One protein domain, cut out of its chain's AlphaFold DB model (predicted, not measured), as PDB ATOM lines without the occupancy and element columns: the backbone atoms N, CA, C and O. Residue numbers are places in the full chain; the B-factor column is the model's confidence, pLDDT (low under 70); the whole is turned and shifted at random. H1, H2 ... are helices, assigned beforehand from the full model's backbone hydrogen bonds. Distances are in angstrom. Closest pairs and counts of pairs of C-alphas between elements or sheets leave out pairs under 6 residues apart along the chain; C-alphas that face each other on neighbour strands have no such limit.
ATOM      1  N   ASP A  26    -129.710 -78.526  66.895       90.00
ATOM      2  CA  ASP A  26    -130.270 -79.502  67.834       90.00
ATOM      3  C   ASP A  26    -131.793 -79.386  67.941       90.00
ATOM      4  O   ASP A  26    -132.485 -80.398  68.030       90.00
ATOM      5  N   GLU A  27    -132.346 -78.172  67.867       90.69
ATOM      6  CA  GLU A  27    -133.799 -77.980  67.825       90.69
ATOM      7  C   GLU A  27    -134.406 -78.591  66.564       90.69
ATOM      8  O   GLU A  27    -135.376 -79.339  66.659       90.69
ATOM      9  N   ILE A  28    -133.813 -78.350  65.391       90.88
ATOM     10  CA  ILE A  28    -134.295 -78.952  64.138       90.88
ATOM     11  C   ILE A  28    -134.142 -80.477  64.186       90.88
ATOM     12  O   ILE A  28    -135.039 -81.199  63.749       90.88
ATOM     13  N   LEU A  29    -133.046 -80.986  64.751       89.00
ATOM     14  CA  LEU A  29    -132.815 -82.420  64.919       89.00
ATOM     15  C   LEU A  29    -133.897 -83.068  65.790       89.00
ATOM     16  O   LEU A  29    -134.481 -84.077  65.400       89.00
ATOM     17  N   ASN A  30    -134.209 -82.446  66.927       91.50
ATOM     18  CA  ASN A  30    -135.235 -82.922  67.851       91.50
ATOM     19  C   ASN A  30    -136.640 -82.858  67.237       91.50
ATOM     20  O   ASN A  30    -137.417 -83.797  67.392       91.50
ATOM     21  N   LEU A  31    -136.962 -81.776  66.522       91.81
ATOM     22  CA  LEU A  31    -138.274 -81.586  65.893       91.81
ATOM     23  C   LEU A  31    -138.516 -82.561  64.735       91.81
ATOM     24  O   LEU A  31    -139.632 -83.033  64.542       91.81
ATOM     25  N   THR A  32    -137.476 -82.875  63.967       88.88
ATOM     26  CA  THR A  32    -137.587 -83.753  62.790       88.88
ATOM     27  C   THR A  32    -137.417 -85.231  63.122       88.88
ATOM     28  O   THR A  32    -137.757 -86.078  62.299       88.88
ATOM     29  N   ASN A  33    -136.871 -85.547  64.302       88.50
ATOM     30  CA  ASN A  33    -136.447 -86.894  64.693       88.50
ATOM     31  C   ASN A  33    -135.515 -87.557  63.653       88.50
ATOM     32  O   ASN A  33    -135.432 -88.783  63.543       88.50
ATOM     33  N   ALA A  34    -134.835 -86.734  62.853       86.44
ATOM     34  CA  ALA A  34    -133.894 -87.180  61.846       86.44
ATOM     35  C   ALA A  34    -132.588 -87.624  62.508       86.44
ATOM     36  O   ALA A  34    -132.226 -87.177  63.597       86.44
ATOM     37  N   SER A  35    -131.809 -88.459  61.819       88.62
ATOM     38  CA  SER A  35    -130.433 -88.688  62.257       88.62
ATOM     39  C   SER A  35    -129.576 -87.444  62.004       88.62
ATOM     40  O   SER A  35    -129.763 -86.726  61.018       88.62
ATOM     41  N   GLN A  36    -128.561 -87.226  62.845       86.12
ATOM     42  CA  GLN A  36    -127.617 -86.115  62.678       86.12
ATOM     43  C   GLN A  36    -126.971 -86.115  61.283       86.12
ATOM     44  O   GLN A  36    -126.768 -85.054  60.689       86.12
ATOM     45  N   LYS A  37    -126.680 -87.306  60.738       86.12
ATOM     46  CA  LYS A  37    -126.117 -87.478  59.393       86.12
ATOM     47  C   LYS A  37    -127.090 -86.984  58.315       86.12
ATOM     48  O   LYS A  37    -126.682 -86.201  57.459       86.12
ATOM     49  N   VAL A  38    -128.356 -87.396  58.389       86.12
ATOM     50  CA  VAL A  38    -129.413 -86.994  57.443       86.12
ATOM     51  C   VAL A  38    -129.640 -85.485  57.493       86.12
ATOM     52  O   VAL A  38    -129.609 -84.831  56.450       86.12
ATOM     53  N   LEU A  39    -129.766 -84.895  58.688       86.56
ATOM     54  CA  LEU A  39    -129.974 -83.450  58.819       86.56
ATOM     55  C   LEU A  39    -128.766 -82.646  58.320       86.56
ATOM     56  O   LEU A  39    -128.921 -81.657  57.606       86.56
ATOM     57  N   THR A  40    -127.550 -83.102  58.624       85.62
ATOM     58  CA  THR A  40    -126.315 -82.471  58.136       85.62
ATOM     59  C   THR A  40    -126.260 -82.446  56.611       85.62
ATOM     60  O   THR A  40    -125.878 -81.441  56.014       85.62
ATOM     61  N   ASN A  41    -126.618 -83.553  55.965       84.12
ATOM     62  CA  ASN A  41    -126.584 -83.638  54.510       84.12
ATOM     63  C   ASN A  41    -127.726 -82.852  53.867       84.12
ATOM     64  O   ASN A  41    -127.487 -82.140  52.895       84.12
ATOM     65  N   THR A  42    -128.908 -82.879  54.478       86.00
ATOM     66  CA  THR A  42    -130.047 -82.041  54.094       86.00
ATOM     67  C   THR A  42    -129.662 -80.562  54.090       86.00
ATOM     68  O   THR A  42    -129.802 -79.894  53.068       86.00
ATOM     69  N   ILE A  43    -129.080 -80.057  55.185       85.88
ATOM     70  CA  ILE A  43    -128.632 -78.660  55.282       85.88
ATOM     71  C   ILE A  43    -127.607 -78.339  54.197       85.88
ATOM     72  O   ILE A  43    -127.718 -77.299  53.560       85.88
ATOM     73  N   LYS A  44    -126.636 -79.222  53.934       82.62
ATOM     74  CA  LYS A  44    -125.640 -79.002  52.871       82.62
ATOM     75  C   LYS A  44    -126.272 -78.917  51.482       82.62
ATOM     76  O   LYS A  44    -125.882 -78.051  50.702       82.62
ATOM     77  N   VAL A  45    -127.197 -79.820  51.157       83.25
ATOM     78  CA  VAL A  45    -127.858 -79.854  49.843       83.25
ATOM     79  C   VAL A  45    -128.740 -78.624  49.668       83.25
ATOM     80  O   VAL A  45    -128.554 -77.882  48.702       83.25
ATOM     81  N   LEU A  46    -129.612 -78.345  50.641       81.88
ATOM     82  CA  LEU A  46    -130.471 -77.161  50.625       81.88
ATOM     83  C   LEU A  46    -129.642 -75.880  50.577       81.88
ATOM     84  O   LEU A  46    -129.972 -74.959  49.832       81.88
ATOM     85  N   ALA A  47    -128.515 -75.837  51.290       77.62
ATOM     86  CA  ALA A  47    -127.639 -74.683  51.276       77.62
ATOM     87  C   ALA A  47    -127.014 -74.417  49.906       77.62
ATOM     88  O   ALA A  47    -126.969 -73.274  49.448       77.62
ATOM     89  N   ARG A  48    -126.573 -75.470  49.218       72.94
ATOM     90  CA  ARG A  48    -126.026 -75.359  47.860       72.94
ATOM     91  C   ARG A  48    -127.088 -74.935  46.851       72.94
ATOM     92  O   ARG A  48    -126.807 -74.074  46.024       72.94
ATOM     93  N   GLN A  49    -128.292 -75.495  46.942       70.44
ATOM     94  CA  GLN A  49    -129.390 -75.213  46.013       70.44
ATOM     95  C   GLN A  49    -129.980 -73.808  46.206       70.44
ATOM     96  O   GLN A  49    -130.180 -73.087  45.230       70.44
ATOM     97  N   HIS A  50    -130.223 -73.389  47.451       61.97
ATOM     98  CA  HIS A  50    -130.905 -72.125  47.747       61.97
ATOM     99  C   HIS A  50    -129.963 -70.937  47.986       61.97
ATOM    100  O   HIS A  50    -130.309 -69.810  47.620       61.97
ATOM    101  N   PHE A  51    -128.773 -71.127  48.572       59.03
ATOM    102  CA  PHE A  51    -127.928 -69.989  48.980       59.03
ATOM    103  C   PHE A  51    -126.906 -69.552  47.928       59.03
ATOM    104  O   PHE A  51    -126.548 -68.372  47.896       59.03
ATOM    105  N   GLN A  52    -126.523 -70.422  46.986       53.75
ATOM    106  CA  GLN A  52    -125.748 -69.988  45.813       53.75
ATOM    107  C   GLN A  52    -126.535 -69.010  44.923       53.75
ATOM    108  O   GLN A  52    -125.933 -68.170  44.262       53.75
ATOM    109  N   ALA A  53    -127.871 -69.030  44.977       47.19
ATOM    110  CA  ALA A  53    -128.715 -68.070  44.267       47.19
ATOM    111  C   ALA A  53    -128.713 -66.652  44.890       47.19
ATOM    112  O   ALA A  53    -129.017 -65.682  44.195       47.19
ATOM    113  N   LYS A  54    -128.360 -66.501  46.181       44.94
ATOM    114  CA  LYS A  54    -128.319 -65.200  46.893       44.94
ATOM    115  C   LYS A  54    -126.911 -64.599  47.006       44.94
ATOM    116  O   LYS A  54    -126.784 -63.388  47.217       44.94
ATOM    117  N   LEU A  55    -125.852 -65.388  46.806       44.75
ATOM    118  CA  LEU A  55    -124.501 -64.866  46.596       44.75
ATOM    119  C   LEU A  55    -124.437 -64.221  45.208       44.75
ATOM    120  O   LEU A  55    -124.218 -64.886  44.200       44.75
ATOM    121  N   LYS A  56    -124.652 -62.900  45.151       41.31
ATOM    122  CA  LYS A  56    -124.483 -62.096  43.931       41.31
ATOM    123  C   LYS A  56    -123.208 -62.552  43.194       41.31
ATOM    124  O   LYS A  56    -122.142 -62.511  43.814       41.31
ATOM    125  N   PRO A  57    -123.263 -62.902  41.895       48.25
ATOM    126  CA  PRO A  57    -122.127 -63.485  41.170       48.25
ATOM    127  C   PRO A  57    -120.844 -62.641  41.257       48.25
ATOM    128  O   PRO A  57    -119.744 -63.179  41.325       48.25
ATOM    129  N   LYS A  58    -120.971 -61.313  41.398       45.00
ATOM    130  CA  LYS A  58    -119.837 -60.394  41.600       45.00
ATOM    131  C   LYS A  58    -119.036 -60.635  42.883       45.00
ATOM    132  O   LYS A  58    -117.843 -60.339  42.902       45.00
ATOM    133  N   LEU A  59    -119.656 -61.119  43.960       46.28
ATOM    134  CA  LEU A  59    -118.955 -61.365  45.223       46.28
ATOM    135  C   LEU A  59    -118.136 -62.660  45.138       46.28
ATOM    136  O   LEU A  59    -116.969 -62.668  45.518       46.28
ATOM    137  N   VAL A  60    -118.703 -63.708  44.532       49.28
ATOM    138  CA  VAL A  60    -118.014 -64.983  44.264       49.28
ATOM    139  C   VAL A  60    -116.851 -64.789  43.286       49.28
ATOM    140  O   VAL A  60    -115.754 -65.273  43.553       49.28
ATOM    141  N   GLU A  61    -117.027 -63.994  42.223       47.06
ATOM    142  CA  GLU A  61    -115.924 -63.611  41.322       47.06
ATOM    143  C   GLU A  61    -114.808 -62.845  42.047       47.06
ATOM    144  O   GLU A  61    -113.631 -62.995  41.719       47.06
ATOM    145  N   SER A  62    -115.163 -62.010  43.028       46.72
ATOM    146  CA  SER A  62    -114.187 -61.225  43.791       46.72
ATOM    147  C   SER A  62    -113.367 -62.110  44.733       46.72
ATOM    148  O   SER A  62    -112.160 -61.915  44.842       46.72
ATOM    149  N   PHE A  63    -113.977 -63.133  45.338       42.53
ATOM    150  CA  PHE A  63    -113.258 -64.121  46.148       42.53
ATOM    151  C   PHE A  63    -112.453 -65.122  45.301       42.53
ATOM    152  O   PHE A  63    -111.328 -65.455  45.668       42.53
ATOM    153  N   GLN A  64    -112.948 -65.534  44.129       46.88
ATOM    154  CA  GLN A  64    -112.187 -66.377  43.194       46.88
ATOM    155  C   GLN A  64    -110.934 -65.672  42.659       46.88
ATOM    156  O   GLN A  64    -109.882 -66.299  42.549       46.88
ATOM    157  N   LYS A  65    -111.002 -64.359  42.399       48.47
ATOM    158  CA  LYS A  65    -109.827 -63.557  42.004       48.47
ATOM    159  C   LYS A  65    -108.763 -63.466  43.104       48.47
ATOM    160  O   LYS A  65    -107.590 -63.305  42.783       48.47
ATOM    161  N   LEU A  66    -109.149 -63.595  44.375       44.94
ATOM    162  CA  LEU A  66    -108.218 -63.656  45.508       44.94
ATOM    163  C   LEU A  66    -107.630 -65.064  45.720       44.94
ATOM    164  O   LEU A  66    -106.595 -65.199  46.364       44.94
ATOM    165  N   SER A  67    -108.245 -66.099  45.141       39.97
ATOM    166  CA  SER A  67    -107.859 -67.510  45.283       39.97
ATOM    167  C   SER A  67    -107.103 -68.058  44.059       39.97
ATOM    168  O   SER A  67    -107.217 -69.237  43.722       39.97
ATOM    169  N   GLU A  83    -129.793 -90.127  51.888       82.19
ATOM    170  CA  GLU A  83    -131.104 -89.781  52.410       82.19
ATOM    171  C   GLU A  83    -131.100 -88.324  52.909       82.19
ATOM    172  O   GLU A  83    -130.336 -87.952  53.810       82.19
ATOM    173  N   ILE A  84    -131.934 -87.497  52.279       85.94
ATOM    174  CA  ILE A  84    -132.170 -86.096  52.629       85.94
ATOM    175  C   ILE A  84    -133.661 -85.871  52.862       85.94
ATOM    176  O   ILE A  84    -134.503 -86.569  52.301       85.94
ATOM    177  N   ILE A  85    -133.977 -84.865  53.670       87.81
ATOM    178  CA  ILE A  85    -135.344 -84.398  53.900       87.81
ATOM    179  C   ILE A  85    -135.583 -83.200  52.977       87.81
ATOM    180  O   ILE A  85    -134.714 -82.333  52.853       87.81
ATOM    181  N   SER A  86    -136.733 -83.141  52.306       90.19
ATOM    182  CA  SER A  86    -137.071 -81.978  51.479       90.19
ATOM    183  C   SER A  86    -137.303 -80.732  52.342       90.19
ATOM    184  O   SER A  86    -137.538 -80.821  53.551       90.19
ATOM    185  N   PHE A  87    -137.242 -79.543  51.742       89.81
ATOM    186  CA  PHE A  87    -137.521 -78.318  52.492       89.81
ATOM    187  C   PHE A  87    -138.982 -78.272  52.963       89.81
ATOM    188  O   PHE A  87    -139.254 -77.891  54.101       89.81
ATOM    189  N   GLU A  88    -139.912 -78.714  52.121       91.75
ATOM    190  CA  GLU A  88    -141.337 -78.811  52.429       91.75
ATOM    191  C   GLU A  88    -141.592 -79.760  53.605       91.75
ATOM    192  O   GLU A  88    -142.338 -79.416  54.524       91.75
ATOM    193  N   ASP A  89    -140.921 -80.912  53.631       90.38
ATOM    194  CA  ASP A  89    -141.029 -81.847  54.751       90.38
ATOM    195  C   ASP A  89    -140.439 -81.252  56.031       90.38
ATOM    196  O   ASP A  89    -141.025 -81.408  57.101       90.38
ATOM    197  N   LEU A  90    -139.330 -80.505  55.954       90.12
ATOM    198  CA  LEU A  90    -138.802 -79.792  57.121       90.12
ATOM    199  C   LEU A  90    -139.790 -78.741  57.646       90.12
ATOM    200  O   LEU A  90    -139.937 -78.617  58.863       90.12
ATOM    201  N   VAL A  91    -140.486 -78.006  56.774       89.62
ATOM    202  CA  VAL A  91    -141.545 -77.059  57.175       89.62
ATOM    203  C   VAL A  91    -142.659 -77.790  57.923       89.62
ATOM    204  O   VAL A  91    -143.076 -77.343  58.992       89.62
ATOM    205  N   ILE A  92    -143.111 -78.931  57.396       92.25
ATOM    206  CA  ILE A  92    -144.174 -79.738  58.010       92.25
ATOM    207  C   ILE A  92    -143.728 -80.287  59.370       92.25
ATOM    208  O   ILE A  92    -144.453 -80.148  60.352       92.25
ATOM    209  N   LEU A  93    -142.537 -80.885  59.438       90.81
ATOM    210  CA  LEU A  93    -142.017 -81.543  60.640       90.81
ATOM    211  C   LEU A  93    -141.712 -80.552  61.766       90.81
ATOM    212  O   LEU A  93    -141.963 -80.841  62.932       90.81
ATOM    213  N   THR A  94    -141.183 -79.376  61.432       88.25
ATOM    214  CA  THR A  94    -140.859 -78.348  62.432       88.25
ATOM    215  C   THR A  94    -142.061 -77.488  62.815       88.25
ATOM    216  O   THR A  94    -142.019 -76.812  63.840       88.25
ATOM    217  N   GLY A  95    -143.114 -77.465  61.988       88.12
ATOM    218  CA  GLY A  95    -144.224 -76.518  62.118       88.12
ATOM    219  C   GLY A  95    -143.801 -75.052  61.954       88.12
ATOM    220  O   GLY A  95    -144.571 -74.144  62.275       88.12
ATOM    221  N   ALA A  96    -142.574 -74.803  61.489       87.56
ATOM    222  CA  ALA A  96    -142.002 -73.475  61.369       87.56
ATOM    223  C   ALA A  96    -142.497 -72.764  60.107       87.56
ATOM    224  O   ALA A  96    -142.684 -73.370  59.053       87.56
ATOM    225  N   HIS A  97    -142.630 -71.438  60.177       89.06
ATOM    226  CA  HIS A  97    -142.884 -70.647  58.978       89.06
ATOM    227  C   HIS A  97    -141.711 -70.806  57.982       89.06
ATOM    228  O   HIS A  97    -140.556 -70.683  58.406       89.06
ATOM    229  N   PRO A  98    -141.956 -70.994  56.666       86.75
ATOM    230  CA  PRO A  98    -140.900 -71.272  55.687       86.75
ATOM    231  C   PRO A  98    -139.736 -70.276  55.723       86.75
ATOM    232  O   PRO A  98    -138.577 -70.672  55.776       86.75
ATOM    233  N   LEU A  99    -140.031 -68.974  55.785       84.81
ATOM    234  CA  LEU A  99    -138.993 -67.937  55.836       84.81
ATOM    235  C   LEU A  99    -138.121 -68.023  57.101       84.81
ATOM    236  O   LEU A  99    -136.923 -67.755  57.051       84.81
ATOM    237  N   TYR A 100    -138.712 -68.389  58.236       86.44
ATOM    238  CA  TYR A 100    -137.995 -68.520  59.504       86.44
ATOM    239  C   TYR A 100    -137.089 -69.760  59.489       86.44
ATOM    240  O   TYR A 100    -135.916 -69.693  59.872       86.44
ATOM    241  N   LEU A 101    -137.592 -70.869  58.942       88.88
ATOM    242  CA  LEU A 101    -136.819 -72.091  58.757       88.88
ATOM    243  C   LEU A 101    -135.660 -71.895  57.768       88.88
ATOM    244  O   LEU A 101    -134.533 -72.270  58.077       88.88
ATOM    245  N   GLU A 102    -135.894 -71.243  56.626       87.69
ATOM    246  CA  GLU A 102    -134.845 -70.929  55.642       87.69
ATOM    247  C   GLU A 102    -133.695 -70.142  56.292       87.69
ATOM    248  O   GLU A 102    -132.522 -70.489  56.136       87.69
ATOM    249  N   ARG A 103    -134.023 -69.104  57.070       85.88
ATOM    250  CA  ARG A 103    -133.031 -68.277  57.772       85.88
ATOM    251  C   ARG A 103    -132.258 -69.068  58.825       85.88
ATOM    252  O   ARG A 103    -131.047 -68.881  58.949       85.88
ATOM    253  N   SER A 104    -132.941 -69.956  59.543       89.69
ATOM    254  CA  SER A 104    -132.326 -70.845  60.533       89.69
ATOM    255  C   SER A 104    -131.308 -71.779  59.874       89.69
ATOM    256  O   SER A 104    -130.133 -71.788  60.249       89.69
ATOM    257  N   LEU A 105    -131.715 -72.475  58.807       88.62
ATOM    258  CA  LEU A 105    -130.846 -73.368  58.034       88.62
ATOM    259  C   LEU A 105    -129.650 -72.615  57.430       88.62
ATOM    260  O   LEU A 105    -128.530 -73.122  57.456       88.62
ATOM    261  N   HIS A 106    -129.858 -71.385  56.949       85.12
ATOM    262  CA  HIS A 106    -128.792 -70.535  56.414       85.12
ATOM    263  C   HIS A 106    -127.736 -70.184  57.464       85.12
ATOM    264  O   HIS A 106    -126.537 -70.315  57.214       85.12
ATOM    265  N   LYS A 107    -128.172 -69.761  58.656       85.00
ATOM    266  CA  LYS A 107    -127.265 -69.438  59.763       85.00
ATOM    267  C   LYS A 107    -126.439 -70.661  60.166       85.00
ATOM    268  O   LYS A 107    -125.227 -70.542  60.334       85.00
ATOM    269  N   ILE A 108    -127.074 -71.830  60.264       86.31
ATOM    270  CA  ILE A 108    -126.389 -73.091  60.580       86.31
ATOM    271  C   ILE A 108    -125.365 -73.440  59.491       86.31
ATOM    272  O   ILE A 108    -124.223 -73.772  59.809       86.31
ATOM    273  N   ALA A 109    -125.740 -73.317  58.214       83.44
ATOM    274  CA  ALA A 109    -124.849 -73.592  57.092       83.44
ATOM    275  C   ALA A 109    -123.600 -72.689  57.115       83.44
ATOM    276  O   ALA A 109    -122.486 -73.213  57.080       83.44
ATOM    277  N   ILE A 110    -123.766 -71.369  57.279       80.50
ATOM    278  CA  ILE A 110    -122.644 -70.413  57.373       80.50
ATOM    279  C   ILE A 110    -121.700 -70.770  58.526       80.50
ATOM    280  O   ILE A 110    -120.484 -70.820  58.344       80.50
ATOM    281  N   LEU A 111    -122.247 -71.035  59.718       76.38
ATOM    282  CA  LEU A 111    -121.435 -71.390  60.884       76.38
ATOM    283  C   LEU A 111    -120.662 -72.699  60.656       76.38
ATOM    284  O   LEU A 111    -119.507 -72.811  61.061       76.38
ATOM    285  N   SER A 112    -121.262 -73.664  59.956       71.56
ATOM    286  CA  SER A 112    -120.606 -74.933  59.626       71.56
ATOM    287  C   SER A 112    -119.464 -74.790  58.610       71.56
ATOM    288  O   SER A 112    -118.469 -75.512  58.702       71.56
ATOM    289  N   GLU A 113    -119.566 -73.846  57.666       66.25
ATOM    290  CA  GLU A 113    -118.485 -73.522  56.727       66.25
ATOM    291  C   GLU A 113    -117.345 -72.769  57.413       66.25
ATOM    292  O   GLU A 113    -116.177 -73.020  57.117       66.25
ATOM    293  N   TYR A 114    -117.660 -71.890  58.370       52.06
ATOM    294  CA  TYR A 114    -116.653 -71.178  59.153       52.06
ATOM    295  C   TYR A 114    -115.776 -72.145  59.964       52.06
ATOM    296  O   TYR A 114    -114.557 -72.020  59.953       52.06
ATOM    297  N   ILE A 115    -116.376 -73.168  60.584       48.31
ATOM    298  CA  ILE A 115    -115.662 -74.177  61.389       48.31
ATOM    299  C   ILE A 115    -114.719 -75.057  60.546       48.31
ATOM    300  O   ILE A 115    -113.743 -75.573  61.075       48.31
ATOM    301  N   ARG A 116    -114.965 -75.235  59.240       45.84
ATOM    302  CA  ARG A 116    -114.066 -76.017  58.361       45.84
ATOM    303  C   ARG A 116    -112.822 -75.263  57.896       45.84
ATOM    304  O   ARG A 116    -111.905 -75.905  57.397       45.84
ATOM    305  N   ASN A 117    -112.828 -73.935  57.987       41.84
ATOM    306  CA  ASN A 117    -111.767 -73.066  57.471       41.84
ATOM    307  C   ASN A 117    -110.846 -72.515  58.579       41.84
ATOM    308  O   ASN A 117    -110.002 -71.665  58.294       41.84
TER     309      ASN A 117
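This is residues 26 to 67 and 83 to 117 of the 118 residues of the protein "uncharacterized protein LOC108068617" of Drosophila takahashii (UniProt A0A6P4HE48). Two long helices, H5 and H2, cross as an X; the short H4 and H1 meet at one end of the body, and residues 53 to 59 and 61 to 67, with most of H3, stick out as an arm beyond the other. The printed part has 77 residues with five named helices, H1 to H5 in order, all helix. It is only just loose, close to compact: radius of gyration of the C-alphas 13.8 A, spans 42 by 23 by 19 A.

Start at H5, residues 98 to 116: its residues 105 to 109 alone touch H2, residues 36 to 51, about perpendicular at 76 degrees; the closest C-alphas, Ile 43 and Leu 105, are 6.4 A apart. H4, residues 87 to 94, touches H1, residues 26 to 32; their closest C-alphas, Leu 93 and Thr 32, are 5.4 A apart. H3, residues 57 to 66, touches no helix. Every O i to N i+4 pair is within hydrogen-bond range in H1 to H4, and 14 of 15 in H5.

Find C-alpha 98 at (-140.900, -71.272, 55.687); H5 runs 27.4 A to C-alpha 116. H2 runs 21.2 A from C-alpha 36 at (-127.617, -86.115, 62.678).

Residues 68 to 82 are cut out, C-alphas 67 and 83 standing 33.0 A apart. Residues 50 to 67 and 113 to 117 have pLDDT under 70.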